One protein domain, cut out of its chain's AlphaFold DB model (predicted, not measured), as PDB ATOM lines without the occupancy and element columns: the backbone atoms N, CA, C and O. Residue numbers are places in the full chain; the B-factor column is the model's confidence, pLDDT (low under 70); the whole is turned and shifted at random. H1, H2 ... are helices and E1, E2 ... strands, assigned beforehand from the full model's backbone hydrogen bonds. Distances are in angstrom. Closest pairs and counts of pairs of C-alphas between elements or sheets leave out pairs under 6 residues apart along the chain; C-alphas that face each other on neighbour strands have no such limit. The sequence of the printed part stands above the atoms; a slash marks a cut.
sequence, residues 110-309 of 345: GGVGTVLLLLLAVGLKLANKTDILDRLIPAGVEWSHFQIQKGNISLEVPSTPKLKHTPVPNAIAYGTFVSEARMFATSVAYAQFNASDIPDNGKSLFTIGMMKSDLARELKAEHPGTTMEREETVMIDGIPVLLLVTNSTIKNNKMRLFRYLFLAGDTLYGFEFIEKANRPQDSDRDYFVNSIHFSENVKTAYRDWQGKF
ATOM      1  N   GLY A 110     131.459  86.615 135.638       56.28
ATOM      2  CA  GLY A 110     130.908  86.894 136.973       56.28
ATOM      3  C   GLY A 110     131.508  88.089 137.724       56.28
ATOM      4  O   GLY A 110     130.876  88.615 138.642       56.28
ATOM      5  N   GLY A 111     132.702  88.543 137.340       61.50
ATOM      6  CA  GLY A 111     133.363  89.703 137.945       61.50
ATOM      7  C   GLY A 111     133.208  90.952 137.089       61.50
ATOM      8  O   GLY A 111     132.284  91.740 137.273       61.50
ATOM      9  N   VAL A 112     134.116  91.117 136.126       60.38
ATOM     10  CA  VAL A 112     134.290  92.363 135.363       60.38
ATOM     11  C   VAL A 112     133.033  92.768 134.583       60.38
ATOM     12  O   VAL A 112     132.685  93.947 134.572       60.38
ATOM     13  N   GLY A 113     132.307  91.818 133.982       66.75
ATOM     14  CA  GLY A 113     131.077  92.109 133.228       66.75
ATOM     15  C   GLY A 113     129.945  92.629 134.101       66.75
ATOM     16  O   GLY A 113     129.311  93.625 133.761       66.75
ATOM     17  N   THR A 114     129.749  92.012 135.262       68.00
ATOM     18  CA  THR A 114     128.758  92.426 136.262       68.00
ATOM     19  C   THR A 114     129.048  93.822 136.798       68.00
ATOM     20  O   THR A 114     128.135  94.614 137.024       68.00
ATOM     21  N   VAL A 115     130.325  94.150 136.976       65.75
ATOM     22  CA  VAL A 115     130.740  95.484 137.400       65.75
ATOM     23  C   VAL A 115     130.527  96.512 136.313       65.75
ATOM     24  O   VAL A 115     129.948  97.556 136.596       65.75
ATOM     25  N   LEU A 116     130.946  96.215 135.081       69.75
ATOM     26  CA  LEU A 116     130.715  97.090 133.938       69.75
ATOM     27  C   LEU A 116     129.222  97.416 133.836       69.75
ATOM     28  O   LEU A 116     128.843  98.577 133.730       69.75
ATOM     29  N   LEU A 117     128.374  96.400 133.997       71.88
ATOM     30  CA  LEU A 117     126.929  96.558 134.072       71.88
ATOM     31  C   LEU A 117     126.468  97.451 135.210       71.88
ATOM     32  O   LEU A 117     125.674  98.351 134.976       71.88
ATOM     33  N   LEU A 118     126.968  97.250 136.426       70.44
ATOM     34  CA  LEU A 118     126.605  98.099 137.558       70.44
ATOM     35  C   LEU A 118     127.009  99.553 137.343       70.44
ATOM     36  O   LEU A 118     126.217 100.440 137.658       70.44
ATOM     37  N   LEU A 119     128.189  99.806 136.771       68.69
ATOM     38  CA  LEU A 119     128.626 101.162 136.445       68.69
ATOM     39  C   LEU A 119     127.663 101.824 135.449       68.69
ATOM     40  O   LEU A 119     127.256 102.967 135.650       68.69
ATOM     41  N   LEU A 120     127.213 101.078 134.441       70.69
ATOM     42  CA  LEU A 120     126.261 101.557 133.436       70.69
ATOM     43  C   LEU A 120     124.838 101.733 133.977       70.69
ATOM     44  O   LEU A 120     124.147 102.697 133.641       70.69
ATOM     45  N   ALA A 121     124.401 100.808 134.828       74.38
ATOM     46  CA  ALA A 121     123.090 100.820 135.459       74.38
ATOM     47  C   ALA A 121     122.939 102.025 136.391       74.38
ATOM     48  O   ALA A 121     121.837 102.557 136.541       74.38
ATOM     49  N   VAL A 122     124.029 102.475 137.031       72.81
ATOM     50  CA  VAL A 122     124.002 103.667 137.885       72.81
ATOM     51  C   VAL A 122     123.624 104.894 137.064       72.81
ATOM     52  O   VAL A 122     122.662 105.559 137.435       72.81
ATOM     53  N   GLY A 123     124.260 105.136 135.917       69.06
ATOM     54  CA  GLY A 123     123.914 106.221 134.994       69.06
ATOM     55  C   GLY A 123     122.437 106.341 134.660       69.06
ATOM     56  O   GLY A 123     121.788 107.376 134.839       69.06
ATOM     57  N   LEU A 124     121.871 105.223 134.222       72.75
ATOM     58  CA  LEU A 124     120.471 105.150 133.833       72.75
ATOM     59  C   LEU A 124     119.522 105.229 135.037       72.75
ATOM     60  O   LEU A 124     118.482 105.891 134.962       72.75
ATOM     61  N   LYS A 125     119.874 104.622 136.180       75.38
ATOM     62  CA  LYS A 125     119.112 104.770 137.433       75.38
ATOM     63  C   LYS A 125     119.115 106.208 137.930       75.38
ATOM     64  O   LYS A 125     118.106 106.636 138.487       75.38
ATOM     65  N   LEU A 126     120.203 106.951 137.732       66.75
ATOM     66  CA  LEU A 126     120.277 108.376 138.052       66.75
ATOM     67  C   LEU A 126     119.309 109.158 137.186       66.75
ATOM     68  O   LEU A 126     118.408 109.787 137.732       66.75
ATOM     69  N   ALA A 127     119.405 109.000 135.868       65.38
ATOM     70  CA  ALA A 127     118.498 109.644 134.928       65.38
ATOM     71  C   ALA A 127     117.017 109.304 135.196       65.38
ATOM     72  O   ALA A 127     116.136 110.127 134.949       65.38
ATOM     73  N   ASN A 128     116.724 108.117 135.743       69.38
ATOM     74  CA  ASN A 128     115.362 107.714 136.091       69.38
ATOM     75  C   ASN A 128     114.889 108.216 137.473       69.38
ATOM     76  O   ASN A 128     113.718 108.558 137.635       69.38
ATOM     77  N   LYS A 129     115.752 108.267 138.499       64.81
ATOM     78  CA  LYS A 129     115.336 108.652 139.865       64.81
ATOM     79  C   LYS A 129     115.072 110.136 140.030       64.81
ATOM     80  O   LYS A 129     114.322 110.524 140.918       64.81
ATOM     81  N   THR A 130     115.701 110.961 139.222       53.59
ATOM     82  CA  THR A 130     115.710 112.393 139.466       53.59
ATOM     83  C   THR A 130     114.802 113.132 138.495       53.59
ATOM     84  O   THR A 130     114.876 112.904 137.288       53.59
ATOM     85  N   ASP A 131     114.059 114.116 138.994       57.31
ATOM     86  CA  ASP A 131     113.533 115.243 138.204       57.31
ATOM     87  C   ASP A 131     114.668 116.151 137.664       57.31
ATOM     88  O   ASP A 131     114.443 117.327 137.388       57.31
ATOM     89  N   ILE A 132     115.900 115.626 137.497       56.97
ATOM     90  CA  ILE A 132     117.051 116.312 136.875       56.97
ATOM     91  C   ILE A 132     116.609 116.953 135.561       56.97
ATOM     92  O   ILE A 132     116.998 118.077 135.273       56.97
ATOM     93  N   LEU A 133     115.763 116.255 134.793       52.75
ATOM     94  CA  LEU A 133     115.307 116.689 133.474       52.75
ATOM     95  C   LEU A 133     114.248 117.802 133.505       52.75
ATOM     96  O   LEU A 133     114.120 118.504 132.504       52.75
ATOM     97  N   ASP A 134     113.550 117.990 134.628       49.88
ATOM     98  CA  ASP A 134     112.532 119.036 134.799       49.88
ATOM     99  C   ASP A 134     113.073 120.261 135.563       49.88
ATOM    100  O   ASP A 134     112.549 121.364 135.424       49.88
ATOM    101  N   ARG A 135     114.178 120.118 136.312       51.84
ATOM    102  CA  ARG A 135     114.835 121.196 137.081       51.84
ATOM    103  C   ARG A 135     115.967 121.901 136.311       51.84
ATOM    104  O   ARG A 135     117.006 122.218 136.878       51.84
ATOM    105  N   LEU A 136     115.788 122.167 135.016       49.56
ATOM    106  CA  LEU A 136     116.823 122.748 134.135       49.56
ATOM    107  C   LEU A 136     116.944 124.286 134.295       49.56
ATOM    108  O   LEU A 136     116.577 125.076 133.419       49.56
ATOM    109  N   ILE A 137     117.515 124.689 135.425       45.25
ATOM    110  CA  ILE A 137     117.794 126.048 135.938       45.25
ATOM    111  C   ILE A 137     118.651 126.944 135.013       45.25
ATOM    112  O   ILE A 137     119.657 126.451 134.518       45.25
ATOM    113  N   PRO A 138     118.390 128.257 134.818       47.66
ATOM    114  CA  PRO A 138     119.221 129.122 133.971       47.66
ATOM    115  C   PRO A 138     120.562 129.609 134.561       47.66
ATOM    116  O   PRO A 138     120.596 130.151 135.653       47.66
ATOM    117  N   ALA A 139     121.592 129.510 133.700       46.81
ATOM    118  CA  ALA A 139     122.862 130.252 133.571       46.81
ATOM    119  C   ALA A 139     123.977 130.108 134.638       46.81
ATOM    120  O   ALA A 139     123.864 130.599 135.752       46.81
ATOM    121  N   GLY A 140     125.108 129.527 134.194       58.09
ATOM    122  CA  GLY A 140     126.381 129.387 134.916       58.09
ATOM    123  C   GLY A 140     126.634 127.955 135.393       58.09
ATOM    124  O   GLY A 140     126.207 127.595 136.482       58.09
ATOM    125  N   VAL A 141     127.293 127.119 134.582       66.19
ATOM    126  CA  VAL A 141     127.817 125.830 135.071       66.19
ATOM    127  C   VAL A 141     129.210 126.106 135.618       66.19
ATOM    128  O   VAL A 141     130.133 126.355 134.846       66.19
ATOM    129  N   GLU A 142     129.340 126.134 136.940       78.50
ATOM    130  CA  GLU A 142     130.643 126.213 137.592       78.50
ATOM    131  C   GLU A 142     131.265 124.816 137.581       78.50
ATOM    132  O   GLU A 142     130.811 123.906 138.277       78.50
ATOM    133  N   TRP A 143     132.276 124.633 136.737       83.44
ATOM    134  CA  TRP A 143     133.042 123.399 136.703       83.44
ATOM    135  C   TRP A 143     133.952 123.350 137.925       83.44
ATOM    136  O   TRP A 143     134.750 124.251 138.174       83.44
ATOM    137  N   SER A 144     133.796 122.300 138.720       86.44
ATOM    138  CA  SER A 144     134.608 122.054 139.903       86.44
ATOM    139  C   SER A 144     135.653 120.989 139.608       86.44
ATOM    140  O   SER A 144     135.320 119.915 139.097       86.44
ATOM    141  N   HIS A 145     136.898 121.273 139.980       92.25
ATOM    142  CA  HIS A 145     137.980 120.296 139.957       92.25
ATOM    143  C   HIS A 145     137.695 119.167 140.945       92.25
ATOM    144  O   HIS A 145     137.395 119.404 142.119       92.25
ATOM    145  N   PHE A 146     137.809 117.932 140.479       90.12
ATOM    146  CA  PHE A 146     137.531 116.742 141.259       90.12
ATOM    147  C   PHE A 146     138.639 115.708 141.088       90.12
ATOM    148  O   PHE A 146     139.110 115.449 139.984       90.12
ATOM    149  N   GLN A 147     139.046 115.095 142.198       91.38
ATOM    150  CA  GLN A 147     140.066 114.053 142.217       91.38
ATOM    151  C   GLN A 147     139.498 112.740 142.742       91.38
ATOM    152  O   GLN A 147     138.805 112.695 143.759       91.38
ATOM    153  N   ILE A 148     139.856 111.654 142.069       86.62
ATOM    154  CA  ILE A 148     139.453 110.291 142.408       86.62
ATOM    155  C   ILE A 148     140.677 109.536 142.904       86.62
ATOM    156  O   ILE A 148     141.785 109.760 142.418       86.62
ATOM    157  N   GLN A 149     140.473 108.615 143.854       83.44
ATOM    158  CA  GLN A 149     141.512 107.665 144.271       83.44
ATOM    159  C   GLN A 149     142.814 108.378 144.682       83.44
ATOM    160  O   GLN A 149     143.890 108.077 144.181       83.44
ATOM    161  N   LYS A 150     142.709 109.377 145.572       87.38
ATOM    162  CA  LYS A 150     143.858 110.160 146.070       87.38
ATOM    163  C   LYS A 150     144.666 110.860 144.958       87.38
ATOM    164  O   LYS A 150     145.876 111.007 145.085       87.38
ATOM    165  N   GLY A 151     144.001 111.289 143.886       88.19
ATOM    166  CA  GLY A 151     144.636 112.023 142.786       88.19
ATOM    167  C   GLY A 151     145.116 111.145 141.633       88.19
ATOM    168  O   GLY A 151     145.799 111.647 140.747       88.19
ATOM    169  N   ASN A 152     144.740 109.861 141.598       89.56
ATOM    170  CA  ASN A 152     145.037 108.997 140.453       89.56
ATOM    171  C   ASN A 152     144.411 109.518 139.154       89.56
ATOM    172  O   ASN A 152     145.005 109.376 138.084       89.56
ATOM    173  N   ILE A 153     143.221 110.107 139.268       90.19
ATOM    174  CA  ILE A 153     142.521 110.786 138.183       90.19
ATOM    175  C   ILE A 153     142.076 112.143 138.702       90.19
ATOM    176  O   ILE A 153     141.501 112.226 139.793       90.19
ATOM    177  N   SER A 154     142.302 113.183 137.912       93.31
ATOM    178  CA  SER A 154     141.653 114.475 138.089       93.31
ATOM    179  C   SER A 154     140.774 114.779 136.894       93.31
ATOM    180  O   SER A 154     141.153 114.478 135.767       93.31
ATOM    181  N   LEU A 155     139.611 115.364 137.141       93.81
ATOM    182  CA  LEU A 155     138.737 115.845 136.088       93.81
ATOM    183  C   LEU A 155     137.910 117.027 136.565       93.81
ATOM    184  O   LEU A 155     137.754 117.240 137.770       93.81
ATOM    185  N   GLU A 156     137.320 117.748 135.627       89.81
ATOM    186  CA  GLU A 156     136.333 118.759 135.952       89.81
ATOM    187  C   GLU A 156     134.923 118.195 135.814       89.81
ATOM    188  O   GLU A 156     134.572 117.497 134.860       89.81
ATOM    189  N   VAL A 157     134.084 118.501 136.799       86.75
ATOM    190  CA  VAL A 157     132.679 118.093 136.826       86.75
ATOM    191  C   VAL A 157     131.787 119.306 137.057       86.75
ATOM    192  O   VAL A 157     132.183 120.222 137.774       86.75
ATOM    193  N   PRO A 158     130.572 119.337 136.490       79.62
ATOM    194  CA  PRO A 158     129.735 120.541 136.461       79.62
ATOM    195  C   PRO A 158     129.170 120.995 137.819       79.62
ATOM    196  O   PRO A 158     128.468 121.998 137.900       79.62
ATOM    197  N   SER A 159     129.385 120.211 138.870       82.81
ATOM    198  CA  SER A 159     129.039 120.508 140.257       82.81
ATOM    199  C   SER A 159     129.778 119.558 141.193       82.81
ATOM    200  O   SER A 159     130.222 118.487 140.770       82.81
ATOM    201  N   THR A 160     129.860 119.900 142.482       81.38
ATOM    202  CA  THR A 160     130.501 119.040 143.483       81.38
ATOM    203  C   THR A 160     129.875 117.641 143.477       81.38
ATOM    204  O   THR A 160     128.685 117.493 143.789       81.38
ATOM    205  N   PRO A 161     130.645 116.598 143.132       82.31
ATOM    206  CA  PRO A 161     130.086 115.281 142.932       82.31
ATOM    207  C   PRO A 161     129.648 114.669 144.259       82.31
ATOM    208  O   PRO A 161     130.344 114.729 145.272       82.31
ATOM    209  N   LYS A 162     128.488 114.017 144.241       83.50
ATOM    210  CA  LYS A 162     127.974 113.266 145.387       83.50
ATOM    211  C   LYS A 162     128.424 111.818 145.278       83.50
ATOM    212  O   LYS A 162     128.125 111.150 144.285       83.50
ATOM    213  N   LEU A 163     129.105 111.327 146.313       82.38
ATOM    214  CA  LEU A 163     129.460 109.918 146.430       82.38
ATOM    215  C   LEU A 163     128.191 109.077 146.613       82.38
ATOM    216  O   LEU A 163     127.384 109.314 147.514       82.38
ATOM    217  N   LYS A 164     128.025 108.076 145.756       79.12
ATOM    218  CA  LYS A 164     127.025 107.021 145.873       79.12
ATOM    219  C   LYS A 164     127.741 105.700 146.078       79.12
ATOM    220  O   LYS A 164     128.461 105.219 145.206       79.12
ATOM    221  N   HIS A 165     127.505 105.102 147.237       73.06
ATOM    222  CA  HIS A 165     127.950 103.749 147.530       73.06
ATOM    223  C   HIS A 165     127.023 102.762 146.820       73.06
ATOM    224  O   HIS A 165     126.017 102.327 147.378       73.06
ATOM    225  N   THR A 166     127.335 102.453 145.564       71.62
ATOM    226  CA  THR A 166     126.693 101.346 144.850       71.62
ATOM    227  C   THR A 166     127.630 100.148 144.927       71.62
ATOM    228  O   THR A 166     128.639 100.172 144.228       71.62
ATOM    229  N   PRO A 167     127.360  99.141 145.778       71.81
ATOM    230  CA  PRO A 167     128.241  97.994 145.921       71.81
ATOM    231  C   PRO A 167     128.478  97.319 144.581       71.81
ATOM    232  O   PRO A 167     127.539  96.943 143.880       71.81
ATOM    233  N   VAL A 168     129.757  97.187 144.258       69.38
ATOM    234  CA  VAL A 168     130.239  96.488 143.082       69.38
ATOM    235  C   VAL A 168     130.720  95.104 143.538       69.38
ATOM    236  O   VAL A 168     131.697  95.026 144.285       69.38
ATOM    237  N   PRO A 169     130.038  94.007 143.155       68.38
ATOM    238  CA  PRO A 169     130.447  92.653 143.496       68.38
ATOM    239  C   PRO A 169     131.894  92.398 143.078       68.38
ATOM    240  O   PRO A 169     132.287  92.740 141.964       68.38
ATOM    241  N   ASN A 170     132.664  91.778 143.970       69.19
ATOM    242  CA  ASN A 170     134.063  91.389 143.757       69.19
ATOM    243  C   ASN A 170     135.054  92.552 143.546       69.19
ATOM    244  O   ASN A 170     136.227  92.301 143.283       69.19
ATOM    245  N   ALA A 171     134.627  93.811 143.686       70.62
ATOM    246  CA  ALA A 171     135.555  94.936 143.714       70.62
ATOM    247  C   ALA A 171     136.158  95.102 145.117       70.62
ATOM    248  O   ALA A 171     135.437  95.154 146.114       70.62
ATOM    249  N   ILE A 172     137.483  95.242 145.179       78.31
ATOM    250  CA  ILE A 172     138.243  95.567 146.395       78.31
ATOM    251  C   ILE A 172     137.929  97.001 146.833       78.31
ATOM    252  O   ILE A 172     137.759  97.288 148.017       78.31
ATOM    253  N   ALA A 173     137.829  97.906 145.862       77.06
ATOM    254  CA  ALA A 173     137.460  99.291 146.081       77.06
ATOM    255  C   ALA A 173     136.577  99.768 144.934       77.06
ATOM    256  O   ALA A 173     136.852  99.489 143.770       77.06
ATOM    257  N   TYR A 174     135.534 100.524 145.255       79.00
ATOM    258  CA  TYR A 174     134.685 101.152 144.256       79.00
ATOM    259  C   TYR A 174     134.190 102.503 144.759       79.00
ATOM    260  O   TYR A 174     134.067 102.744 145.961       79.00
ATOM    261  N   GLY A 175     133.872 103.380 143.822       75.19
ATOM    262  CA  GLY A 175     133.197 104.634 144.102       75.19
ATOM    263  C   GLY A 175     132.418 105.048 142.875       75.19
ATOM    264  O   GLY A 175     132.912 104.888 141.764       75.19
ATOM    265  N   THR A 176     131.205 105.559 143.068       75.19
ATOM    266  CA  THR A 176     130.458 106.218 141.999       75.19
ATOM    267  C   THR A 176     130.145 107.633 142.432       75.19
ATOM    268  O   THR A 176     129.541 107.865 143.475       75.19
ATOM    269  N   PHE A 177     130.566 108.584 141.628       78.56
ATOM    270  CA  PHE A 177     130.434 110.005 141.851       78.56
ATOM    271  C   PHE A 177     129.471 110.538 140.820       78.56
ATOM    272  O   PHE A 177     129.590 110.214 139.643       78.56
ATOM    273  N   VAL A 178     128.500 111.323 141.261       78.69
ATOM    274  CA  VAL A 178     127.501 111.888 140.361       78.69
ATOM    275  C   VAL A 178     127.518 113.384 140.510       78.69
ATOM    276  O   VAL A 178     127.346 113.899 141.617       78.69
ATOM    277  N   SER A 179     127.708 114.052 139.389       75.50
ATOM    278  CA  SER A 179     127.622 115.489 139.269       75.50
ATOM    279  C   SER A 179     126.504 115.825 138.294       75.50
ATOM    280  O   SER A 179     126.343 115.207 137.241       75.50
ATOM    281  N   GLU A 180     125.664 116.766 138.695       72.31
ATOM    282  CA  GLU A 180     124.450 117.118 137.970       72.31
ATOM    283  C   GLU A 180     124.574 118.566 137.493       72.31
ATOM    284  O   GLU A 180     124.982 119.440 138.260       72.31
ATOM    285  N   ALA A 181     124.233 118.811 136.227       66.38
ATOM    286  CA  ALA A 181     124.180 120.132 135.612       66.38
ATOM    287  C   ALA A 181     122.840 120.347 134.905       66.38
ATOM    288  O   ALA A 181     122.043 119.428 134.710       66.38
ATOM    289  N   ARG A 182     122.623 121.578 134.431       63.81
ATOM    290  CA  ARG A 182     121.397 121.992 133.735       63.81
ATOM    291  C   ARG A 182     121.042 121.138 132.521       63.81
ATOM    292  O   ARG A 182     119.888 121.109 132.147       63.81
ATOM    293  N   MET A 183     121.987 120.556 131.797       63.62
ATOM    294  CA  MET A 183     121.680 119.912 130.505       63.62
ATOM    295  C   MET A 183     122.370 118.574 130.308       63.62
ATOM    296  O   MET A 183     122.127 117.890 129.313       63.62
ATOM    297  N   PHE A 184     123.190 118.209 131.277       69.56
ATOM    298  CA  PHE A 184     123.957 116.995 131.274       69.56
ATOM    299  C   PHE A 184     124.192 116.559 132.714       69.56
ATOM    300  O   PHE A 184     124.145 117.362 133.648       69.56
ATOM    301  N   ALA A 185     124.413 115.270 132.887       74.81
ATOM    302  CA  ALA A 185     124.899 114.702 134.127       74.81
ATOM    303  C   ALA A 185     126.207 113.994 133.813       74.81
ATOM    304  O   ALA A 185     126.340 113.376 132.756       74.81
ATOM    305  N   THR A 186     127.160 114.073 134.728       74.38
ATOM    306  CA  THR A 186     128.354 113.244 134.660       74.38
ATOM    307  C   THR A 186     128.306 112.250 135.801       74.38
ATOM    308  O   THR A 186     127.936 112.569 136.937       74.38
ATOM    309  N   SER A 187     128.624 111.004 135.489       78.31
ATOM    310  CA  SER A 187     128.897 110.001 136.493       78.31
ATOM    311  C   SER A 187     130.322 109.514 136.288       78.31
ATOM    312  O   SER A 187     130.776 109.302 135.167       78.31
ATOM    313  N   VAL A 188     131.074 109.412 137.373       78.62
ATOM    314  CA  VAL A 188     132.408 108.832 137.332       78.62
ATOM    315  C   VAL A 188     132.456 107.692 138.301       78.62
ATOM    316  O   VAL A 188     132.081 107.840 139.463       78.62
ATOM    317  N   ALA A 189     132.936 106.558 137.833       77.69
ATOM    318  CA  ALA A 189     133.090 105.401 138.660       77.69
ATOM    319  C   ALA A 189     134.427 104.708 138.446       77.69
ATOM    320  O   ALA A 189     135.039 104.743 137.382       77.69
ATOM    321  N   TYR A 190     134.874 104.049 139.499       81.75
ATOM    322  CA  TYR A 190     135.995 103.135 139.425       81.75
ATOM    323  C   TYR A 190     135.634 101.862 140.173       81.75
ATOM    324  O   TYR A 190     134.855 101.888 141.131       81.75
ATOM    325  N   ALA A 191     136.233 100.766 139.736       77.19
ATOM    326  CA  ALA A 191     136.212  99.499 140.431       77.19
ATOM    327  C   ALA A 191     137.599  98.866 140.326       77.19
ATOM    328  O   ALA A 191     138.083  98.572 139.234       77.19
ATOM    329  N   GLN A 192     138.246  98.691 141.470       80.88
ATOM    330  CA  GLN A 192     139.498  97.959 141.584       80.88
ATOM    331  C   GLN A 192     139.192  96.493 141.855       80.88
ATOM    332  O   GLN A 192     138.404  96.183 142.751       80.88
ATOM    333  N   PHE A 193     139.828  95.603 141.109       75.50
ATOM    334  CA  PHE A 193     139.697  94.160 141.257       75.50
ATOM    335  C   PHE A 193     140.999  93.555 141.738       75.50
ATOM    336  O   PHE A 193     142.050  94.182 141.667       75.50
ATOM    337  N   ASN A 194     140.947  92.302 142.173       72.44
ATOM    338  CA  ASN A 194     142.167  91.524 142.247       72.44
ATOM    339  C   ASN A 194     142.560  91.096 140.826       72.44
ATOM    340  O   ASN A 194     141.753  90.507 140.107       72.44
ATOM    341  N   ALA A 195     143.799  91.366 140.412       66.75
ATOM    342  CA  ALA A 195     144.292  90.978 139.090       66.75
ATOM    343  C   ALA A 195     144.241  89.455 138.849       66.75
ATOM    344  O   ALA A 195     144.213  89.030 137.693       66.75
ATOM    345  N   SER A 196     144.224  88.642 139.915       67.50
ATOM    346  CA  SER A 196     144.010  87.190 139.830       67.50
ATOM    347  C   SER A 196     142.596  86.806 139.397       67.50
ATOM    348  O   SER A 196     142.409  85.732 138.833       67.50
ATOM    349  N   ASP A 197     141.614  87.669 139.660       67.19
ATOM    350  CA  ASP A 197     140.192  87.386 139.442       67.19
ATOM    351  C   ASP A 197     139.736  87.835 138.050       67.19
ATOM    352  O   ASP A 197     138.657  87.461 137.584       67.19
ATOM    353  N   ILE A 198     140.562  88.634 137.370       64.06
ATOM    354  CA  ILE A 198     140.378  88.964 135.962       64.06
ATOM    355  C   ILE A 198     140.924  87.774 135.168       64.06
ATOM    356  O   ILE A 198     142.132  87.532 135.206       64.06
ATOM    357  N   PRO A 199     140.078  87.012 134.453       63.38
ATOM    358  CA  PRO A 199     140.553  85.880 133.671       63.38
ATOM    359  C   PRO A 199     141.545  86.376 132.610       63.38
ATOM    360  O   PRO A 199     141.449  87.519 132.171       63.38
ATOM    361  N   ASP A 200     142.520  85.562 132.201       66.00
ATOM    362  CA  ASP A 200     143.595  86.020 131.298       66.00
ATOM    363  C   ASP A 200     143.058  86.570 129.974       66.00
ATOM    364  O   ASP A 200     143.560  87.562 129.448       66.00
ATOM    365  N   ASN A 201     141.960  85.988 129.494       57.91
ATOM    366  CA  ASN A 201     141.235  86.483 128.337       57.91
ATOM    367  C   ASN A 201     140.497  87.799 128.592       57.91
ATOM    368  O   ASN A 201     140.082  88.360 127.601       57.91
ATOM    369  N   GLY A 202     140.312  88.245 129.841       53.78
ATOM    370  CA  GLY A 202     139.712  89.488 130.366       53.78
ATOM    371  C   GLY A 202     140.683  90.646 130.549       53.78
ATOM    372  O   GLY A 202     140.259  91.784 130.744       53.78
ATOM    373  N   LYS A 203     141.983  90.370 130.472       62.06
ATOM    374  CA  LYS A 203     143.038  91.346 130.726       62.06
ATOM    375  C   LYS A 203     143.464  92.108 129.471       62.06
ATOM    376  O   LYS A 203     144.576  92.600 129.444       62.06
ATOM    377  N   SER A 204     142.636  92.230 128.434       63.31
ATOM    378  CA  SER A 204     142.975  93.033 127.251       63.31
ATOM    379  C   SER A 204     141.847  94.008 126.903       63.31
ATOM    380  O   SER A 204     140.675  93.731 127.151       63.31
ATOM    381  N   LEU A 205     142.178  95.151 126.289       54.59
ATOM    382  CA  LEU A 205     141.182  96.090 125.745       54.59
ATOM    383  C   LEU A 205     140.319  95.394 124.683       54.59
ATOM    384  O   LEU A 205     139.118  95.643 124.584       54.59
ATOM    385  N   PHE A 206     140.924  94.447 123.960       51.12
ATOM    386  CA  PHE A 206     140.245  93.548 123.038       51.12
ATOM    387  C   PHE A 206     139.121  92.761 123.729       51.12
ATOM    388  O   PHE A 206     138.057  92.575 123.143       51.12
ATOM    389  N   THR A 207     139.275  92.397 125.004       61.19
ATOM    390  CA  THR A 207     138.214  91.722 125.756       61.19
ATOM    391  C   THR A 207     137.060  92.632 126.114       61.19
ATOM    392  O   THR A 207     135.914  92.195 126.062       61.19
ATOM    393  N   ILE A 208     137.319  93.902 126.427       61.94
ATOM    394  CA  ILE A 208     136.227  94.860 126.627       61.94
ATOM    395  C   ILE A 208     135.412  94.978 125.327       61.94
ATOM    396  O   ILE A 208     134.183  94.955 125.366       61.94
ATOM    397  N   GLY A 209     136.090  94.975 124.172       61.06
ATOM    398  CA  GLY A 209     135.449  94.864 122.859       61.06
ATOM    399  C   GLY A 209     134.646  93.567 122.683       61.06
ATOM    400  O   GLY A 209     133.517  93.600 122.195       61.06
ATOM    401  N   MET A 210     135.157  92.420 123.144       57.62
ATOM    402  CA  MET A 210     134.413  91.149 123.125       57.62
ATOM    403  C   MET A 210     133.171  91.168 124.025       57.62
ATOM    404  O   MET A 210     132.167  90.540 123.701       57.62
ATOM    405  N   MET A 211     133.200  91.930 125.118       65.94
ATOM    406  CA  MET A 211     132.064  92.094 126.029       65.94
ATOM    407  C   MET A 211     130.983  93.026 125.471       65.94
ATOM    408  O   MET A 211     129.923  93.157 126.079       65.94
ATOM    409  N   LYS A 212     131.192  93.647 124.303       73.88
ATOM    410  CA  LYS A 212     130.241  94.567 123.664       73.88
ATOM    411  C   LYS A 212     128.851  93.970 123.496       73.88
ATOM    412  O   LYS A 212     127.863  94.635 123.803       73.88
ATOM    413  N   SER A 213     128.751  92.753 122.956       71.94
ATOM    414  CA  SER A 213     127.452  92.124 122.690       71.94
ATOM    415  C   SER A 213     126.683  91.883 123.977       71.94
ATOM    416  O   SER A 213     125.469  92.072 124.014       71.94
ATOM    417  N   ASP A 214     127.396  91.509 125.034       74.62
ATOM    418  CA  ASP A 214     126.809  91.267 126.342       74.62
ATOM    419  C   ASP A 214     126.415  92.583 126.992       74.62
ATOM    420  O   ASP A 214     125.287  92.729 127.445       74.62
ATOM    421  N   LEU A 215     127.276  93.592 126.911       74.69
ATOM    422  CA  LEU A 215     126.993  94.918 127.423       74.69
ATOM    423  C   LEU A 215     125.771  95.544 126.759       74.69
ATOM    424  O   LEU A 215     124.887  96.056 127.435       74.69
ATOM    425  N   ALA A 216     125.695  95.471 125.430       77.19
ATOM    426  CA  ALA A 216     124.554  95.955 124.671       77.19
ATOM    427  C   ALA A 216     123.284  95.153 124.988       77.19
ATOM    428  O   ALA A 216     122.210  95.744 125.117       77.19
ATOM    429  N   ARG A 217     123.389  93.822 125.124       81.06
ATOM    430  CA  ARG A 217     122.264  92.948 125.489       81.06
ATOM    431  C   ARG A 217     121.714  93.305 126.863       81.06
ATOM    432  O   ARG A 217     120.505  93.427 127.012       81.06
ATOM    433  N   GLU A 218     122.591  93.497 127.832       78.81
ATOM    434  CA  GLU A 218     122.235  93.734 129.227       78.81
ATOM    435  C   GLU A 218     121.746  95.175 129.435       78.81
ATOM    436  O   GLU A 218     120.694  95.384 130.033       78.81
ATOM    437  N   LEU A 219     122.379  96.166 128.795       78.75
ATOM    438  CA  LEU A 219     121.850  97.535 128.702       78.75
ATOM    439  C   LEU A 219     120.438  97.564 128.114       78.75
ATOM    440  O   LEU A 219     119.575  98.299 128.591       78.75
ATOM    441  N   LYS A 220     120.194  96.772 127.066       84.06
ATOM    442  CA  LYS A 220     118.870  96.648 126.456       84.06
ATOM    443  C   LYS A 220     117.889  95.900 127.364       84.06
ATOM    444  O   LYS A 220     116.704  96.215 127.335       84.06
ATOM    445  N   ALA A 221     118.350  94.937 128.159       83.62
ATOM    446  CA  ALA A 221     117.517  94.218 129.118       83.62
ATOM    447  C   ALA A 221     117.073  95.125 130.275       83.62
ATOM    448  O   ALA A 221     115.887  95.167 130.599       83.62
ATOM    449  N   GLU A 222     117.995  95.901 130.851       77.88
ATOM    450  CA  GLU A 222     117.682  96.862 131.913       77.88
ATOM    451  C   GLU A 222     116.885  98.065 131.388       77.88
ATOM    452  O   GLU A 222     115.992  98.583 132.063       77.88
ATOM    453  N   HIS A 223     117.183  98.502 130.162       82.75
ATOM    454  CA  HIS A 223     116.586  99.675 129.538       82.75
ATOM    455  C   HIS A 223     116.185  99.374 128.083       82.75
ATOM    456  O   HIS A 223     116.931  99.711 127.160       82.75
ATOM    457  N   PRO A 224     114.974  98.819 127.848       85.25
ATOM    458  CA  PRO A 224     114.501  98.364 126.530       85.25
ATOM    459  C   PRO A 224     114.507  99.412 125.411       85.25
ATOM    460  O   PRO A 224     114.491  99.060 124.234       85.25
ATOM    461  N   GLY A 225     114.544 100.699 125.765       86.44
ATOM    462  CA  GLY A 225     114.662 101.818 124.829       86.44
ATOM    463  C   GLY A 225     116.099 102.215 124.482       86.44
ATOM    464  O   GLY A 225     116.279 103.290 123.911       86.44
ATOM    465  N   THR A 226     117.098 101.420 124.875       89.75
ATOM    466  CA  THR A 226     118.517 101.699 124.632       89.75
ATOM    467  C   THR A 226     118.991 101.073 123.327       89.75
ATOM    468  O   THR A 226     118.816  99.875 123.097       89.75
ATOM    469  N   THR A 227     119.632 101.873 122.480       91.12
ATOM    470  CA  THR A 227     120.292 101.436 121.250       91.12
ATOM    471  C   THR A 227     121.746 101.890 121.245       91.12
ATOM    472  O   THR A 227     122.066 103.002 121.660       91.12
ATOM    473  N   MET A 228     122.643 101.021 120.777       91.00
ATOM    474  CA  MET A 228     124.033 101.398 120.516       91.00
ATOM    475  C   MET A 228     124.063 102.304 119.285       91.00
ATOM    476  O   MET A 228     123.506 101.940 118.250       91.00
ATOM    477  N   GLU A 229     124.668 103.479 119.406       91.00
ATOM    478  CA  GLU A 229     124.805 104.431 118.309       91.00
ATOM    479  C   GLU A 229     126.164 104.297 117.632       91.00
ATOM    480  O   GLU A 229     126.231 104.078 116.424       91.00
ATOM    481  N   ARG A 230     127.241 104.412 118.412       90.25
ATOM    482  CA  ARG A 230     128.607 104.295 117.910       90.25
ATOM    483  C   ARG A 230     129.552 103.749 118.971       90.25
ATOM    484  O   ARG A 230     129.272 103.803 120.167       90.25
ATOM    485  N   GLU A 231     130.665 103.229 118.488       90.25
ATOM    486  CA  GLU A 231     131.780 102.717 119.269       90.25
ATOM    487  C   GLU A 231     133.060 103.243 118.637       90.25
ATOM    488  O   GLU A 231     133.221 103.180 117.416       90.25
ATOM    489  N   GLU A 232     133.950 103.769 119.462       91.81
ATOM    490  CA  GLU A 232     135.227 104.310 119.020       91.81
ATOM    491  C   GLU A 232     136.279 104.140 120.116       91.81
ATOM    492  O   GLU A 232     135.960 103.920 121.283       91.81
ATOM    493  N   THR A 233     137.552 104.208 119.742       90.75
ATOM    494  CA  THR A 233     138.651 104.330 120.706       90.75
ATOM    495  C   THR A 233     139.114 105.774 120.683       90.75
ATOM    496  O   THR A 233     139.438 106.295 119.618       90.75
ATOM    497  N   VAL A 234     139.126 106.422 121.844       93.25
ATOM    498  CA  VAL A 234     139.582 107.807 122.005       93.25
ATOM    499  C   VAL A 234     140.874 107.834 122.806       93.25
ATOM    500  O   VAL A 234     141.061 107.018 123.703       93.25
ATOM    501  N   MET A 235     141.773 108.760 122.489       94.38
ATOM    502  CA  MET A 235     143.008 108.946 123.251       94.38
ATOM    503  C   MET A 235     142.773 109.992 124.338       94.38
ATOM    504  O   MET A 235     142.417 111.124 124.025       94.38
ATOM    505  N   ILE A 236     142.989 109.624 125.600       94.50
ATOM    506  CA  ILE A 236     142.940 110.541 126.745       94.50
ATOM    507  C   ILE A 236     144.296 110.452 127.438       94.50
ATOM    508  O   ILE A 236     144.700 109.367 127.850       94.50
ATOM    509  N   ASP A 237     145.036 111.563 127.507       94.62
ATOM    510  CA  ASP A 237     146.382 111.600 128.108       94.62
ATOM    511  C   ASP A 237     147.352 110.531 127.541       94.62
ATOM    512  O   ASP A 237     148.221 110.004 128.239       94.62
ATOM    513  N   GLY A 238     147.197 110.187 126.255       92.81
ATOM    514  CA  GLY A 238     147.998 109.162 125.574       92.81
ATOM    515  C   GLY A 238     147.574 107.712 125.850       92.81
ATOM    516  O   GLY A 238     148.197 106.796 125.321       92.81
ATOM    517  N   ILE A 239     146.508 107.487 126.623       92.19
ATOM    518  CA  ILE A 239     145.925 106.164 126.873       92.19
ATOM    519  C   ILE A 239     144.714 105.960 125.943       92.19
ATOM    520  O   ILE A 239     143.834 106.825 125.907       92.19
ATOM    521  N   PRO A 240     144.621 104.840 125.204       91.06
ATOM    522  CA  PRO A 240     143.422 104.487 124.454       91.06
ATOM    523  C   PRO A 240     142.300 104.056 125.406       91.06
ATOM    524  O   PRO A 240     142.441 103.131 126.209       91.06
ATOM    525  N   VAL A 241     141.161 104.723 125.279       91.62
ATOM    526  CA  VAL A 241     139.958 104.528 126.086       91.62
ATOM    527  C   VAL A 241     138.812 104.122 125.165       91.62
ATOM    528  O   VAL A 241     138.559 104.770 124.148       91.62
ATOM    529  N   LEU A 242     138.104 103.045 125.511       90.50
ATOM    530  CA  LEU A 242     136.933 102.600 124.758       90.50
ATOM    531  C   LEU A 242     135.768 103.552 125.024       90.50
ATOM    532  O   LEU A 242     135.344 103.700 126.169       90.50
ATOM    533  N   LEU A 243     135.221 104.146 123.968       92.38
ATOM    534  CA  LEU A 243     134.035 104.983 124.013       92.38
ATOM    535  C   LEU A 243     132.831 104.243 123.425       92.38
ATOM    536  O   LEU A 243     132.811 103.872 122.252       92.38
ATOM    537  N   LEU A 244     131.793 104.083 124.242       91.12
ATOM    538  CA  LEU A 244     130.490 103.563 123.847       91.12
ATOM    539  C   LEU A 244     129.449 104.674 123.903       91.12
ATOM    540  O   LEU A 244     129.208 105.255 124.962       91.12
ATOM    541  N   VAL A 245     128.790 104.929 122.777       92.12
ATOM    542  CA  VAL A 245     127.712 105.912 122.688       92.12
ATOM    543  C   VAL A 245     126.395 105.186 122.499       92.12
ATOM    544  O   VAL A 245     126.205 104.452 121.528       92.12
ATOM    545  N   THR A 246     125.465 105.400 123.422       91.88
ATOM    546  CA  THR A 246     124.129 104.803 123.363       91.88
ATOM    547  C   THR A 246     123.050 105.865 123.423       91.88
ATOM    548  O   THR A 246     123.153 106.804 124.210       91.88
ATOM    549  N   ASN A 247     121.975 105.666 122.669       92.75
ATOM    550  CA  ASN A 247     120.747 106.434 122.810       92.75
ATOM    551  C   ASN A 247     119.774 105.662 123.692       92.75
ATOM    552  O   ASN A 247     119.484 104.509 123.402       92.75
ATOM    553  N   SER A 248     119.234 106.295 124.727       89.94
ATOM    554  CA  SER A 248     118.230 105.703 125.614       89.94
ATOM    555  C   SER A 248     117.006 106.600 125.710       89.94
ATOM    556  O   SER A 248     117.107 107.825 125.717       89.94
ATOM    557  N   THR A 249     115.825 105.993 125.822       88.12
ATOM    558  CA  THR A 249     114.591 106.726 126.141       88.12
ATOM    559  C   THR A 249     114.260 106.549 127.618       88.12
ATOM    560  O   THR A 249     113.971 105.436 128.056       88.12
ATOM    561  N   ILE A 250     114.294 107.637 128.388       81.50
ATOM    562  CA  ILE A 250     114.053 107.643 129.838       81.50
ATOM    563  C   ILE A 250     112.938 108.649 130.120       81.50
ATOM    564  O   ILE A 250     113.090 109.834 129.835       81.50
ATOM    565  N   LYS A 251     111.792 108.186 130.640       82.94
ATOM    566  CA  LYS A 251     110.606 109.030 130.902       82.94
ATOM    567  C   LYS A 251     110.221 109.928 129.706       82.94
ATOM    568  O   LYS A 251     110.037 111.129 129.862       82.94
ATOM    569  N   ASN A 252     110.142 109.356 128.501       84.19
ATOM    570  CA  ASN A 252     109.867 110.058 127.231       84.19
ATOM    571  C   ASN A 252     110.937 111.062 126.762       84.19
ATOM    572  O   ASN A 252     110.776 111.664 125.702       84.19
ATOM    573  N   ASN A 253     112.044 111.213 127.486       82.06
ATOM    574  CA  ASN A 253     113.181 112.004 127.039       82.06
ATOM    575  C   ASN A 253     114.189 111.105 126.325       82.06
ATOM    576  O   ASN A 253     114.574 110.054 126.841       82.06
ATOM    577  N   LYS A 254     114.626 111.525 125.135       89.31
ATOM    578  CA  LYS A 254     115.739 110.887 124.431       89.31
ATOM    579  C   LYS A 254     117.050 111.428 124.990       89.31
ATOM    580  O   LYS A 254     117.313 112.629 124.905       89.31
ATOM    581  N   MET A 255     117.848 110.534 125.544       87.75
ATOM    582  CA  MET A 255     119.148 110.816 126.129       87.75
ATOM    583  C   MET A 255     120.225 110.130 125.300       87.75
ATOM    584  O   MET A 255     120.007 109.022 124.810       87.75
ATOM    585  N   ARG A 256     121.379 110.773 125.180       90.19
ATOM    586  CA  ARG A 256     122.599 110.175 124.654       90.19
ATOM    587  C   ARG A 256     123.576 110.002 125.815       90.19
ATOM    588  O   ARG A 256     123.737 110.905 126.632       90.19
ATOM    589  N   LEU A 257     124.155 108.813 125.929       90.44
ATOM    590  CA  LEU A 257     125.078 108.434 126.993       90.44
ATOM    591  C   LEU A 257     126.413 108.073 126.350       90.44
ATOM    592  O   LEU A 257     126.451 107.190 125.493       90.44
ATOM    593  N   PHE A 258     127.480 108.737 126.774       91.88
ATOM    594  CA  PHE A 258     128.859 108.494 126.367       91.88
ATOM    595  C   PHE A 258     129.575 107.803 127.516       91.88
ATOM    596  O   PHE A 258     129.650 108.367 128.605       91.88
ATOM    597  N   ARG A 259     130.083 106.592 127.297       90.19
ATOM    598  CA  ARG A 259     130.799 105.821 128.318       90.19
ATOM    599  C   ARG A 259     132.218 105.555 127.896       90.19
ATOM    600  O   ARG A 259     132.433 104.951 126.856       90.19
ATOM    601  N   TYR A 260     133.138 105.959 128.747       91.81
ATOM    602  CA  TYR A 260     134.570 105.852 128.568       91.81
ATOM    603  C   TYR A 260     135.075 104.777 129.519       91.81
ATOM    604  O   TYR A 260     134.920 104.903 130.732       91.81
ATOM    605  N   LEU A 261     135.634 103.706 128.974       89.31
ATOM    606  CA  LEU A 261     136.045 102.525 129.717       89.31
ATOM    607  C   LEU A 261     137.509 102.235 129.417       89.31
ATOM    608  O   LEU A 261     137.896 102.124 128.252       89.31
ATOM    609  N   PHE A 262     138.323 102.077 130.454       88.88
ATOM    610  CA  PHE A 262     139.688 101.594 130.286       88.88
ATOM    611  C   PHE A 262     140.166 100.821 131.515       88.88
ATOM    612  O   PHE A 262     139.655 100.990 132.625       88.88
ATOM    613  N   LEU A 263     141.149  99.953 131.295       86.19
ATOM    614  CA  LEU A 263     141.814  99.166 132.327       86.19
ATOM    615  C   LEU A 263     143.235  99.696 132.504       86.19
ATOM    616  O   LEU A 263     143.948  99.860 131.518       86.19
ATOM    617  N   ALA A 264     143.656  99.921 133.747       88.00
ATOM    618  CA  ALA A 264     145.053 100.179 134.084       88.00
ATOM    619  C   ALA A 264     145.446  99.329 135.294       88.00
ATOM    620  O   ALA A 264     144.905  99.496 136.390       88.00
ATOM    621  N   GLY A 265     146.369  98.389 135.078       86.75
ATOM    622  CA  GLY A 265     146.725  97.378 136.068       86.75
ATOM    623  C   GLY A 265     145.542  96.470 136.418       86.75
ATOM    624  O   GLY A 265     145.067  95.700 135.585       86.75
ATOM    625  N   ASP A 266     145.096  96.553 137.667       84.75
ATOM    626  CA  ASP A 266     144.001  95.783 138.267       84.75
ATOM    627  C   ASP A 266     142.693  96.591 138.390       84.75
ATOM    628  O   ASP A 266     141.694  96.118 138.936       84.75
ATOM    629  N   THR A 267     142.698  97.834 137.903       84.50
ATOM    630  CA  THR A 267     141.609  98.780 138.109       84.50
ATOM    631  C   THR A 267     140.894  99.085 136.798       84.50
ATOM    632  O   THR A 267     141.506  99.507 135.814       84.50
ATOM    633  N   LEU A 268     139.574  98.891 136.805       85.69
ATOM    634  CA  LEU A 268     138.666  99.331 135.757       85.69
ATOM    635  C   LEU A 268     138.148 100.722 136.099       85.69
ATOM    636  O   LEU A 268     137.531 100.947 137.146       85.69
ATOM    637  N   TYR A 269     138.349 101.638 135.170       87.12
ATOM    638  CA  TYR A 269     137.829 102.988 135.250       87.12
ATOM    639  C   TYR A 269     136.688 103.149 134.253       87.12
ATOM    640  O   TYR A 269     136.778 102.705 133.106       87.12
ATOM    641  N   GLY A 270     135.604 103.773 134.712       87.69
ATOM    642  CA  GLY A 270     134.426 104.060 133.912       87.69
ATOM    643  C   GLY A 270     133.975 105.500 134.106       87.69
ATOM    644  O   GLY A 270     133.606 105.896 135.208       87.69
ATOM    645  N   PHE A 271     133.959 106.282 133.036       88.81
ATOM    646  CA  PHE A 271     133.363 107.615 133.031       88.81
ATOM    647  C   PHE A 271     132.114 107.591 132.179       88.81
ATOM    648  O   PHE A 271     132.072 106.931 131.144       88.81
ATOM    649  N   GLU A 272     131.104 108.334 132.587       87.88
ATOM    650  CA  GLU A 272     129.878 108.470 131.837       87.88
ATOM    651  C   GLU A 272     129.459 109.933 131.779       87.88
ATOM    652  O   GLU A 272     129.360 110.630 132.789       87.88
ATOM    653  N   PHE A 273     129.179 110.387 130.567       88.81
ATOM    654  CA  PHE A 273     128.595 111.685 130.290       88.81
ATOM    655  C   PHE A 273     127.209 111.462 129.685       88.81
ATOM    656  O   PHE A 273     127.053 110.714 128.720       88.81
ATOM    657  N   ILE A 274     126.186 112.074 130.268       87.31
ATOM    658  CA  ILE A 274     124.789 111.909 129.870       87.31
ATOM    659  C   ILE A 274     124.270 113.261 129.406       87.31
ATOM    660  O   ILE A 274     124.288 114.212 130.178       87.31
ATOM    661  N   GLU A 275     123.719 113.340 128.200       87.06
ATOM    662  CA  GLU A 275     123.091 114.556 127.675       87.06
ATOM    663  C   GLU A 275     121.775 114.269 126.944       87.06
ATOM    664  O   GLU A 275     121.386 113.122 126.719       87.06
ATOM    665  N   LYS A 276     121.063 115.326 126.541       84.00
ATOM    666  CA  LYS A 276     119.875 115.196 125.684       84.00
ATOM    667  C   LYS A 276     120.281 114.873 124.242       84.00
ATOM    668  O   LYS A 276     121.059 115.607 123.649       84.00
ATOM    669  N   ALA A 277     119.652 113.865 123.636       83.38
ATOM    670  CA  ALA A 277     120.027 113.353 122.309       83.38
ATOM    671  C   ALA A 277     119.854 114.354 121.146       83.38
ATOM    672  O   ALA A 277     120.445 114.177 120.090       83.38
ATOM    673  N   ASN A 278     119.037 115.398 121.314       79.50
ATOM    674  CA  ASN A 278     118.760 116.382 120.259       79.50
ATOM    675  C   ASN A 278     119.728 117.578 120.276       79.50
ATOM    676  O   ASN A 278     119.414 118.618 119.693       79.50
ATOM    677  N   ARG A 279     120.857 117.492 120.986       76.62
ATOM    678  CA  ARG A 279     121.835 118.579 120.998       76.62
ATOM    679  C   ARG A 279     122.658 118.560 119.704       76.62
ATOM    680  O   ARG A 279     123.162 117.509 119.327       76.62
ATOM    681  N   PRO A 280     122.792 119.705 119.014       66.81
ATOM    682  CA  PRO A 280     123.493 119.770 117.735       66.81
ATOM    683  C   PRO A 280     125.022 119.743 117.867       66.81
ATOM    684  O   PRO A 280     125.698 119.669 116.844       66.81
ATOM    685  N   GLN A 281     125.578 119.839 119.081       72.19
ATOM    686  CA  GLN A 281     127.015 119.996 119.282       72.19
ATOM    687  C   GLN A 281     127.488 119.306 120.565       72.19
ATOM    688  O   GLN A 281     126.936 119.545 121.639       72.19
ATOM    689  N   ASP A 282     128.548 118.508 120.435       75.06
ATOM    690  CA  ASP A 282     129.177 117.727 121.507       75.06
ATOM    691  C   ASP A 282     130.148 118.587 122.366       75.06
ATOM    692  O   ASP A 282     131.099 118.074 122.948       75.06
ATOM    693  N   SER A 283     129.949 119.911 122.459       73.25
ATOM    694  CA  SER A 283     130.933 120.833 123.065       73.25
ATOM    695  C   SER A 283     131.200 120.558 124.547       73.25
ATOM    696  O   SER A 283     132.340 120.620 124.997       73.25
ATOM    697  N   ASP A 284     130.153 120.222 125.306       82.31
ATOM    698  CA  ASP A 284     130.279 119.927 126.740       82.31
ATOM    699  C   ASP A 284     130.944 118.556 126.966       82.31
ATOM    700  O   ASP A 284     131.650 118.361 127.957       82.31
ATOM    701  N   ARG A 285     130.767 117.617 126.024       87.88
ATOM    702  CA  ARG A 285     131.457 116.321 126.011       87.88
ATOM    703  C   ARG A 285     132.946 116.518 125.764       87.88
ATOM    704  O   ARG A 285     133.753 115.938 126.477       87.88
ATOM    705  N   ASP A 286     133.308 117.323 124.769       89.44
ATOM    706  CA  ASP A 286     134.713 117.600 124.456       89.44
ATOM    707  C   ASP A 286     135.425 118.265 125.623       89.44
ATOM    708  O   ASP A 286     136.519 117.848 125.991       89.44
ATOM    709  N   TYR A 287     134.765 119.232 126.262       89.25
ATOM    710  CA  TYR A 287     135.262 119.822 127.497       89.25
ATOM    711  C   TYR A 287     135.477 118.766 128.588       89.25
ATOM    712  O   TYR A 287     136.563 118.676 129.156       89.25
ATOM    713  N   PHE A 288     134.464 117.929 128.840       89.62
ATOM    714  CA  PHE A 288     134.548 116.870 129.841       89.62
ATOM    715  C   PHE A 288     135.723 115.926 129.573       89.62
ATOM    716  O   PHE A 288     136.529 115.705 130.471       89.62
ATOM    717  N   VAL A 289     135.866 115.423 128.344       91.69
ATOM    718  CA  VAL A 289     136.956 114.512 127.963       91.69
ATOM    719  C   VAL A 289     138.320 115.175 128.118       91.69
ATOM    720  O   VAL A 289     139.217 114.571 128.697       91.69
ATOM    721  N   ASN A 290     138.463 116.420 127.659       93.38
ATOM    722  CA  ASN A 290     139.722 117.160 127.750       93.38
ATOM    723  C   ASN A 290     140.107 117.515 129.191       93.38
ATOM    724  O   ASN A 290     141.278 117.766 129.452       93.38
ATOM    725  N   SER A 291     139.145 117.532 130.119       93.00
ATOM    726  CA  SER A 291     139.419 117.747 131.542       93.00
ATOM    727  C   SER A 291     139.971 116.505 132.250       93.00
ATOM    728  O   SER A 291     140.491 116.620 133.358       93.00
ATOM    729  N   ILE A 292     139.834 115.311 131.655       94.19
ATOM    730  CA  ILE A 292     140.282 114.061 132.276       94.19
ATOM    731  C   ILE A 292     141.801 113.970 132.165       94.19
ATOM    732  O   ILE A 292     142.347 113.809 131.078       94.19
ATOM    733  N   HIS A 293     142.460 113.980 133.318       95.94
ATOM    734  CA  HIS A 293     143.898 113.791 133.428       95.94
ATOM    735  C   HIS A 293     144.238 112.578 134.288       95.94
ATOM    736  O   HIS A 293     143.715 112.392 135.395       95.94
ATOM    737  N   PHE A 294     145.155 111.760 133.781       95.06
ATOM    738  CA  PHE A 294     145.664 110.580 134.460       95.06
ATOM    739  C   PHE A 294     146.982 110.900 135.158       95.06
ATOM    740  O   PHE A 294     147.917 111.435 134.563       95.06
ATOM    741  N   SER A 295     147.087 110.515 136.429       95.81
ATOM    742  CA  SER A 295     148.366 110.546 137.141       95.81
ATOM    743  C   SER A 295     149.407 109.647 136.464       95.81
ATOM    744  O   SER A 295     149.072 108.657 135.804       95.81
ATOM    745  N   GLU A 296     150.690 109.919 136.710       95.44
ATOM    746  CA  GLU A 296     151.770 109.040 136.244       95.44
ATOM    747  C   GLU A 296     151.672 107.616 136.806       95.44
ATOM    748  O   GLU A 296     152.086 106.670 136.138       95.44
ATOM    749  N   ASN A 297     151.049 107.434 137.975       94.19
ATOM    750  CA  ASN A 297     150.776 106.108 138.529       94.19
ATOM    751  C   ASN A 297     149.827 105.310 137.627       94.19
ATOM    752  O   ASN A 297     150.102 104.154 137.318       94.19
ATOM    753  N   VAL A 298     148.733 105.929 137.168       92.88
ATOM    754  CA  VAL A 298     147.766 105.286 136.261       92.88
ATOM    755  C   VAL A 298     148.402 105.011 134.901       92.88
ATOM    756  O   VAL A 298     148.265 103.906 134.380       92.88
ATOM    757  N   LYS A 299     149.152 105.973 134.350       93.75
ATOM    758  CA  LYS A 299     149.865 105.793 133.076       93.75
ATOM    759  C   LYS A 299     150.910 104.679 133.151       93.75
ATOM    760  O   LYS A 299     151.032 103.891 132.219       93.75
ATOM    761  N   THR A 300     151.640 104.582 134.259       93.31
ATOM    762  CA  THR A 300     152.625 103.513 134.484       93.31
ATOM    763  C   THR A 300     151.936 102.164 134.640       93.31
ATOM    764  O   THR A 300     152.284 101.237 133.922       93.31
ATOM    765  N   ALA A 301     150.877 102.076 135.450       90.25
ATOM    766  CA  ALA A 301     150.084 100.853 135.582       90.25
ATOM    767  C   ALA A 301     149.483 100.389 134.244       90.25
ATOM    768  O   ALA A 301     149.373  99.189 133.994       90.25
ATOM    769  N   TYR A 302     149.108 101.330 133.375       90.00
ATOM    770  CA  TYR A 302     148.662 101.040 132.018       90.00
ATOM    771  C   TYR A 302     149.789 100.485 131.136       90.00
ATOM    772  O   TYR A 302     149.613  99.431 130.529       90.00
ATOM    773  N   ARG A 303     150.956 101.145 131.096       89.69
ATOM    774  CA  ARG A 303     152.126 100.678 130.328       89.69
ATOM    775  C   ARG A 303     152.610  99.307 130.794       89.69
ATOM    776  O   ARG A 303     152.822  98.427 129.969       89.69
ATOM    777  N   ASP A 304     152.717  99.101 132.105       87.94
ATOM    778  CA  ASP A 304     153.114  97.820 132.701       87.94
ATOM    779  C   ASP A 304     152.125  96.708 132.355       87.94
ATOM    780  O   ASP A 304     152.496  95.547 132.185       87.94
ATOM    781  N   TRP A 305     150.843  97.057 132.272       83.62
ATOM    782  CA  TRP A 305     149.815  96.138 131.824       83.62
ATOM    783  C   TRP A 305     149.959  95.839 130.329       83.62
ATOM    784  O   TRP A 305     149.984  94.666 129.977       83.62
ATOM    785  N   GLN A 306     150.153  96.840 129.461       81.50
ATOM    786  CA  GLN A 306     150.373  96.624 128.023       81.50
ATOM    787  C   GLN A 306     151.608  95.761 127.742       81.50
ATOM    788  O   GLN A 306     151.519  94.809 126.969       81.50
ATOM    789  N   GLY A 307     152.728  96.038 128.414       78.81
ATOM    790  CA  GLY A 307     153.981  95.299 128.245       78.81
ATOM    791  C   GLY A 307     153.886  93.820 128.635       78.81
ATOM    792  O   GLY A 307     154.693  93.015 128.188       78.81
ATOM    793  N   LYS A 308     152.876  93.423 129.424       72.69
ATOM    794  CA  LYS A 308     152.585  92.002 129.700       72.69
ATOM    795  C   LYS A 308     151.878  91.294 128.539       72.69
ATOM    796  O   LYS A 308     151.912  90.067 128.492       72.69
ATOM    797  N   PHE A 309     151.222  92.034 127.642       64.94
ATOM    798  CA  PHE A 309     150.473  91.488 126.500       64.94
ATOM    799  C   PHE A 309     151.211  91.597 125.174       64.94
ATOM    800  O   PHE A 309     150.898  90.843 124.250       64.94
TER     801      PHE A 309
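What this domain is: This is residues 110 to 309 of the 345 residues of an uncharacterized protein of Planctomycetaceae bacterium (UniProt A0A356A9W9). A twisted sheet of seven strands forms the core and curls round H1 on one face, where H2 and H3 also pack. H4 covers part of the opposite face, the small E1 and E2 hairpin is partly face to face with the large sheet, and H5 sits beside the ends of E8 and E7. The printed part has 200 residues, with five named helices and nine named strands in the order H1 E1 E2 E3 E4 E5 H2 H3 E6 E7 E8 E9 H4 H5, a mixed class. The large sheet runs E3 E4 E5 E9 E8 E7 E6, all antiparallel; the whole is compact, with a radius of gyration of the C-alphas of 16.1 A and spans of 49 by 35 by 30 A.

Where its parts are: Start in the large sheet with E3, residues 162 to 164, E4, 173 to 180, and E5, 184 to 192. Beside E5 find E9, 267 to 276, 29.9 A long, then E8, 253 to 264, 34.7 A, E7, 239 to 250, 32.0 A, and E6, 227 to 236. E6 bends by 55 degrees at residue 233. Find C-alpha 112 at (134.290, 92.363, 135.363); from there H1 runs 25.4 A to residue 129, with a kink of 27 degrees near residue 123. E1 is 144 to 148, E2 153 to 157, H2 205 to 210, H3 212 to 222 and H4 283 to 291. H5, 296 to 309, ends at C-alpha 309 (150.473, 91.488, 126.500).

How they stand to each other: E3 E4 E5 and E6 E7 E8 E9 are meanders, each strand the antiparallel neighbour of the one before. Look between E5 and E9 for N 187 and O 272, 2.8 A, within hydrogen-bond range. H1, H2 and H3 are on one face and H4 on the opposite face, three layers. C-alphas Gly 123 of H1 and Ser 187 of E5 are closest, 6.4 A. Residues 113 to 121 of H1 touch H3, closest C-alphas Leu 117 and Leu 215, 6.8 A. H5 is only just at the sheet's level, height 3.8 A; its Tyr 302 and Ala 264 of E8 are closest, C-alphas 4.2 A. E1 and E2, with N 146 and O 155 at 2.8 A, make a sandwich, two sheets face to face, with the large sheet. Every O i to N i+4 pair is within range in H2, H3 and H4; 13 of 14 are in H1, 8 of 10 in H5.

The domain as a whole: The farthest C-alphas, Pro 138 and Lys 308, are 50.1 A apart. The printed part has no cut; links H1 to E1 and E5 to H2 are long. Mean pLDDT of the printed part is 78.7, with 51 residues under 70, among them 126 to 141 and 195 to 211.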